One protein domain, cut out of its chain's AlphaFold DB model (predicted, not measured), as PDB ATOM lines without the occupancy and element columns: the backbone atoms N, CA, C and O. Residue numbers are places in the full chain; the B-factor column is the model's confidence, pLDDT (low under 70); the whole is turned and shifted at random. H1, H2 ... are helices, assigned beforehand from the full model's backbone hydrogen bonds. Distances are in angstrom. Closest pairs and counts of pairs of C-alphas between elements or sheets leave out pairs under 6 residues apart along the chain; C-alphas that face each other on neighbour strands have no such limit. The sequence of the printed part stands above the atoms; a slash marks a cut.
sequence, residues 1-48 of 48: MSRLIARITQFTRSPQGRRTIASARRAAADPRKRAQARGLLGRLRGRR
ATOM      1  N   MET A   1      66.546  17.168 140.808       54.50
ATOM      2  CA  MET A   1      65.329  16.402 141.180       54.50
ATOM      3  C   MET A   1      64.043  16.798 140.427       54.50
ATOM      4  O   MET A   1      63.086  16.039 140.481       54.50
ATOM      5  N   SER A   2      63.985  17.903 139.669       73.31
ATOM      6  CA  SER A   2      62.734  18.369 139.030       73.31
ATOM      7  C   SER A   2      62.313  17.604 137.764       73.31
ATOM      8  O   SER A   2      61.122  17.440 137.510       73.31
ATOM      9  N   ARG A   3      63.263  17.092 136.969       85.81
ATOM     10  CA  ARG A   3      62.963  16.498 135.650       85.81
ATOM     11  C   ARG A   3      62.170  15.190 135.731       85.81
ATOM     12  O   ARG A   3      61.307  14.949 134.893       85.81
ATOM     13  N   LEU A   4      62.430  14.366 136.749       88.06
ATOM     14  CA  LEU A   4      61.666  13.139 136.999       88.06
ATOM     15  C   LEU A   4      60.223  13.457 137.408       88.06
ATOM     16  O   LEU A   4      59.295  12.886 136.845       88.06
ATOM     17  N   ILE A   5      60.028  14.427 138.306       89.38
ATOM     18  CA  ILE A   5      58.694  14.866 138.743       89.38
ATOM     19  C   ILE A   5      57.906  15.475 137.575       89.38
ATOM     20  O   ILE A   5      56.727  15.162 137.395       89.38
ATOM     21  N   ALA A   6      58.557  16.281 136.732       89.44
ATOM     22  CA  ALA A   6      57.941  16.849 135.535       89.44
ATOM     23  C   ALA A   6      57.504  15.756 134.546       89.44
ATOM     24  O   ALA A   6      56.395  15.805 134.019       89.44
ATOM     25  N   ARG A   7      58.333  14.724 134.348       88.62
ATOM     26  CA  ARG A   7      58.039  13.598 133.449       88.62
ATOM     27  C   ARG A   7      56.923  12.700 133.983       88.62
ATOM     28  O   ARG A   7      56.077  12.273 133.204       88.62
ATOM     29  N   ILE A   8      56.860  12.484 135.298       89.31
ATOM     30  CA  ILE A   8      55.734  11.798 135.948       89.31
ATOM     31  C   ILE A   8      54.457  12.627 135.782       89.31
ATOM     32  O   ILE A   8      53.442  12.095 135.352       89.31
ATOM     33  N   THR A   9      54.506  13.935 136.034       89.38
ATOM     34  CA  THR A   9      53.350  14.835 135.857       89.38
ATOM     35  C   THR A   9      52.870  14.884 134.404       89.38
ATOM     36  O   THR A   9      51.673  14.921 134.130       89.38
ATOM     37  N   GLN A  10      53.791  14.858 133.443       91.06
ATOM     38  CA  GLN A  10      53.451  14.806 132.025       91.06
ATOM     39  C   GLN A  10      52.852  13.446 131.644       91.06
ATOM     40  O   GLN A  10      51.856  13.389 130.923       91.06
ATOM     41  N   PHE A  11      53.391  12.354 132.193       90.88
ATOM     42  CA  PHE A  11      52.844  11.015 132.012       90.88
ATOM     43  C   PHE A  11      51.426  10.904 132.578       90.88
ATOM     44  O   PHE A  11      50.533  10.451 131.867       90.88
ATOM     45  N   THR A  12      51.173  11.383 133.799       89.50
ATOM     46  CA  THR A  12      49.835  11.345 134.418       89.50
ATOM     47  C   THR A  12      48.811  12.187 133.650       89.50
ATOM     48  O   THR A  12      47.626  11.849 133.634       89.50
ATOM     49  N   ARG A  13      49.254  13.249 132.964       89.81
ATOM     50  CA  ARG A  13      48.416  14.075 132.078       89.81
ATOM     51  C   ARG A  13      48.184  13.459 130.692       89.81
ATOM     52  O   ARG A  13      47.213  13.842 130.043       89.81
ATOM     53  N   SER A  14      49.014  12.511 130.256       92.56
ATOM     54  CA  SER A  14      48.873  11.838 128.959       92.56
ATOM     55  C   SER A  14      47.649  10.901 128.904       92.56
ATOM     56  O   SER A  14      47.217  10.385 129.940       92.56
ATOM     57  N   PRO A  15      47.101  10.598 127.710       88.69
ATOM     58  CA  PRO A  15      46.008   9.632 127.554       88.69
ATOM     59  C   PRO A  15      46.357   8.236 128.090       88.69
ATOM     60  O   PRO A  15      45.509   7.564 128.675       88.69
ATOM     61  N   GLN A  16      47.613   7.812 127.921       89.06
ATOM     62  CA  GLN A  16      48.115   6.530 128.418       89.06
ATOM     63  C   GLN A  16      48.154   6.516 129.949       89.06
ATOM     64  O   GLN A  16      47.574   5.623 130.561       89.06
ATOM     65  N   GLY A  17      48.724   7.547 130.579       91.69
ATOM     66  CA  GLY A  17      48.762   7.646 132.038       91.69
ATOM     67  C   GLY A  17      47.377   7.798 132.665       91.69
ATOM     68  O   GLY A  17      47.100   7.158 133.676       91.69
ATOM     69  N   ARG A  18      46.461   8.545 132.036       91.75
ATOM     70  CA  ARG A  18      45.055   8.611 132.474       91.75
ATOM     71  C   ARG A  18      44.385   7.238 132.452       91.75
ATOM     72  O   ARG A  18      43.698   6.898 133.411       91.75
ATOM     73  N   ARG A  19      44.607   6.430 131.406       92.62
ATOM     74  CA  ARG A  19      44.105   5.045 131.337       92.62
ATOM     75  C   ARG A  19      44.725   4.172 132.425       92.62
ATOM     76  O   ARG A  19      43.992   3.464 133.105       92.62
ATOM     77  N   THR A  20      46.034   4.265 132.650       92.81
ATOM     78  CA  THR A  20      46.716   3.525 133.725       92.81
ATOM     79  C   THR A  20      46.162   3.893 135.102       92.81
ATOM     80  O   THR A  20      45.839   3.003 135.886       92.81
ATOM     81  N   ILE A  21      45.976   5.188 135.384       91.88
ATOM     82  CA  ILE A  21      45.382   5.675 136.637       91.88
ATOM     83  C   ILE A  21      43.927   5.215 136.760       91.88
ATOM     84  O   ILE A  21      43.522   4.788 137.835       91.88
ATOM     85  N   ALA A  22      43.140   5.262 135.683       90.19
ATOM     86  CA  ALA A  22      41.752   4.805 135.693       90.19
ATOM     87  C   ALA A  22      41.645   3.297 135.961       90.19
ATOM     88  O   ALA A  22      40.832   2.881 136.785       90.19
ATOM     89  N   SER A  23      42.497   2.483 135.333       89.25
ATOM     90  CA  SER A  23      42.582   1.040 135.579       89.25
ATOM     91  C   SER A  23      43.023   0.736 137.007       89.25
ATOM     92  O   SER A  23      42.403  -0.091 137.675       89.25
ATOM     93  N   ALA A  24      44.034   1.446 137.513       87.56
ATOM     94  CA  ALA A  24      44.475   1.330 138.899       87.56
ATOM     95  C   ALA A  24      43.362   1.736 139.878       87.56
ATOM     96  O   ALA A  24      43.102   1.027 140.846       87.56
ATOM     97  N   ARG A  25      42.647   2.831 139.598       86.31
ATOM     98  CA  ARG A  25      41.524   3.307 140.412       86.31
ATOM     99  C   ARG A  25      40.360   2.326 140.394       86.31
ATOM    100  O   ARG A  25      39.775   2.103 141.442       86.31
ATOM    101  N   ARG A  26      40.054   1.708 139.252       86.25
ATOM    102  CA  ARG A  26      39.031   0.657 139.140       86.25
ATOM    103  C   ARG A  26      39.437  -0.593 139.922       86.25
ATOM    104  O   ARG A  26      38.650  -1.085 140.718       86.25
ATOM    105  N   ALA A  27      40.683  -1.037 139.778       85.06
ATOM    106  CA  ALA A  27      41.219  -2.163 140.538       85.06
ATOM    107  C   ALA A  27      41.256  -1.896 142.055       85.06
ATOM    108  O   ALA A  27      41.078  -2.823 142.840       85.06
ATOM    109  N   ALA A  28      41.471  -0.644 142.466       81.38
ATOM    110  CA  ALA A  28      41.447  -0.221 143.865       81.38
ATOM    111  C   ALA A  28      40.024   0.004 144.409       81.38
ATOM    112  O   ALA A  28      39.784  -0.205 145.598       81.38
ATOM    113  N   ALA A  29      39.090   0.435 143.556       83.69
ATOM    114  CA  ALA A  29      37.679   0.599 143.890       83.69
ATOM    115  C   ALA A  29      36.967  -0.746 144.064       83.69
ATOM    116  O   ALA A  29      35.930  -0.799 144.717       83.69
ATOM    117  N   ASP A  30      37.533  -1.824 143.522       85.81
ATOM    118  CA  ASP A  30      36.988  -3.165 143.654       85.81
ATOM    119  C   ASP A  30      37.104  -3.675 145.110       85.81
ATOM    120  O   ASP A  30      38.210  -3.962 145.595       85.81
ATOM    121  N   PRO A  31      35.986  -3.842 145.842       72.50
ATOM    122  CA  PRO A  31      36.017  -4.253 147.247       72.50
ATOM    123  C   PRO A  31      36.598  -5.662 147.422       72.50
ATOM    124  O   PRO A  31      37.258  -5.944 148.425       72.50
ATOM    125  N   ARG A  32      36.435  -6.528 146.413       79.81
ATOM    126  CA  ARG A  32      37.005  -7.884 146.387       79.81
ATOM    127  C   ARG A  32      38.534  -7.850 146.381       79.81
ATOM    128  O   ARG A  32      39.169  -8.544 147.174       79.81
ATOM    129  N   LYS A  33      39.130  -6.981 145.557       78.00
ATOM    130  CA  LYS A  33      40.588  -6.775 145.519       78.00
ATOM    131  C   LYS A  33      41.096  -6.142 146.808       78.00
ATOM    132  O   LYS A  33      42.175  -6.496 147.271       78.00
ATOM    133  N   ARG A  34      40.304  -5.267 147.435       75.44
ATOM    134  CA  ARG A  34      40.640  -4.643 148.723       75.44
ATOM    135  C   ARG A  34      40.702  -5.654 149.871       75.44
ATOM    136  O   ARG A  34      41.622  -5.576 150.682       75.44
ATOM    137  N   ALA A  35      39.773  -6.609 149.932       79.44
ATOM    138  CA  ALA A  35      39.806  -7.695 150.916       79.44
ATOM    139  C   ALA A  35      41.023  -8.612 150.707       79.44
ATOM    140  O   ALA A  35      41.739  -8.927 151.658       79.44
ATOM    141  N   GLN A  36      41.315  -8.957 149.451       79.19
ATOM    142  CA  GLN A  36      42.475  -9.771 149.087       79.19
ATOM    143  C   GLN A  36      43.796  -9.059 149.416       79.19
ATOM    144  O   GLN A  36      44.683  -9.642 150.035       79.19
ATOM    145  N   ALA A  37      43.899  -7.767 149.095       82.38
ATOM    146  CA  ALA A  37      45.044  -6.932 149.439       82.38
ATOM    147  C   ALA A  37      45.209  -6.782 150.957       82.38
ATOM    148  O   ALA A  37      46.329  -6.860 151.447       82.38
ATOM    149  N   ARG A  38      44.117  -6.627 151.719       80.06
ATOM    150  CA  ARG A  38      44.164  -6.625 153.191       80.06
ATOM    151  C   ARG A  38      44.661  -7.953 153.753       80.06
ATOM    152  O   ARG A  38      45.486  -7.929 154.658       80.06
ATOM    153  N   GLY A  39      44.219  -9.087 153.210       82.06
ATOM    154  CA  GLY A  39      44.704 -10.408 153.622       82.06
ATOM    155  C   GLY A  39      46.193 -10.608 153.321       82.06
ATOM    156  O   GLY A  39      46.943 -11.069 154.178       82.06
ATOM    157  N   LEU A  40      46.645 -10.196 152.134       83.75
ATOM    158  CA  LEU A  40      48.057 -10.261 151.741       83.75
ATOM    159  C   LEU A  40      48.933  -9.306 152.566       83.75
ATOM    160  O   LEU A  40      49.984  -9.710 153.054       83.75
ATOM    161  N   LEU A  41      48.482  -8.068 152.785       82.69
ATOM    162  CA  LEU A  41      49.161  -7.103 153.654       82.69
ATOM    163  C   LEU A  41      49.187  -7.572 155.112       82.69
ATOM    164  O   LEU A  41      50.194  -7.387 155.784       82.69
ATOM    165  N   GLY A  42      48.114  -8.200 155.597       84.06
ATOM    166  CA  GLY A  42      48.064  -8.806 156.926       84.06
ATOM    167  C   GLY A  42      49.086  -9.931 157.080       84.06
ATOM    168  O   GLY A  42      49.815  -9.958 158.065       84.06
ATOM    169  N   ARG A  43      49.224 -10.795 156.066       81.44
ATOM    170  CA  ARG A  43      50.251 -11.852 156.030       81.44
ATOM    171  C   ARG A  43      51.674 -11.303 155.978       81.44
ATOM    172  O   ARG A  43      52.553 -11.855 156.627       81.44
ATOM    173  N   LEU A  44      51.904 -10.227 155.227       84.62
ATOM    174  CA  LEU A  44      53.208  -9.559 155.172       84.62
ATOM    175  C   LEU A  44      53.549  -8.854 156.493       84.62
ATOM    176  O   LEU A  44      54.701  -8.877 156.911       84.62
ATOM    177  N   ARG A  45      52.561  -8.252 157.170       79.81
ATOM    178  CA  ARG A  45      52.757  -7.580 158.468       79.81
ATOM    179  C   ARG A  45      52.887  -8.551 159.641       79.81
ATOM    180  O   ARG A  45      53.597  -8.226 160.580       79.81
ATOM    181  N   GLY A  46      52.231  -9.710 159.588       73.31
ATOM    182  CA  GLY A  46      52.303 -10.746 160.627       73.31
ATOM    183  C   GLY A  46      53.528 -11.659 160.538       73.31
ATOM    184  O   GLY A  46      53.633 -12.595 161.317       73.31
ATOM    185  N   ARG A  47      54.432 -11.423 159.578       64.25
ATOM    186  CA  ARG A  47      55.665 -12.203 159.380       64.25
ATOM    187  C   ARG A  47      56.909 -11.492 159.926       64.25
ATOM    188  O   ARG A  47      58.007 -11.715 159.424       64.25
ATOM    189  N   ARG A  48      56.715 -10.607 160.901       55.84
ATOM    190  CA  ARG A  48      57.773  -9.891 161.609       55.84
ATOM    191  C   ARG A  48      57.827 -10.348 163.054       55.84
ATOM    192  O   ARG A  48      56.730 -10.590 163.600       55.84
TER     193      ARG A  48
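What this domain is: This is residues 1 to 48 of the 48 residues of an uncharacterized protein of Streptomyces sp. CAI-24 (UniProt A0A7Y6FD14). Three helices laid end to end make an open, square-cornered U: H2 is the crossbar, and H1 and H3 are its two legs, one from each end and both to the same side of H2. The space between the legs is empty, and the helices meet just near the two corners. The printed part has 48 residues with three named helices in the order H1, H2, H3 and no named strand, and its class is all helix. It is extended, with a radius of gyration of the C-alphas of 15.5 A, and its outline is flat, with spans of 38 by 26 by 9 A.

Where its parts are: H1 runs from residue 2 to 13, 16.5 A from first to last C-alpha, and begins with C-alpha 2 at (62.734, 18.369, 139.030). H2 holds residues 15 to 29 and is 20.4 A long, with C-alpha 15 at (46.008, 9.632, 127.554). H3 holds residues 31 to 45, is also 20.4 A long, and ends with C-alpha 45 at (52.757, -7.580, 158.468).

How they stand to each other: H1 and H2 only just touch, with 3 pairs of C-alphas within 8 A, and touch only at the corner by their link. H1 touches H2 with residues 11 to 12 alone, and H2 touches H1 with residues 17 to 21 alone; the closest C-alphas of the two, those of Phe 11 and Gly 17, are 5.3 A apart. Their lines are about perpendicular, at 76 degrees. H2 and H3 are close but not clearly touching; their closest C-alphas, those of Ala 28 and Arg 34, are 6.6 A apart. Their lines are about perpendicular, at 80 degrees. H1 and H3 are apart. In H1, H2 and H3 every O i to N i+4 pair is within hydrogen-bond range.

The domain as a whole: The C-alphas farthest apart, those of Pro 15 and Arg 48, are 41.0 A from each other. The printed part has no cut, and both links, H1 to H2 and H2 to H3, are tight, with 1 residue each. The mean pLDDT of the printed part is 83.6; residue 1 and residues 47 to 48 are under 70.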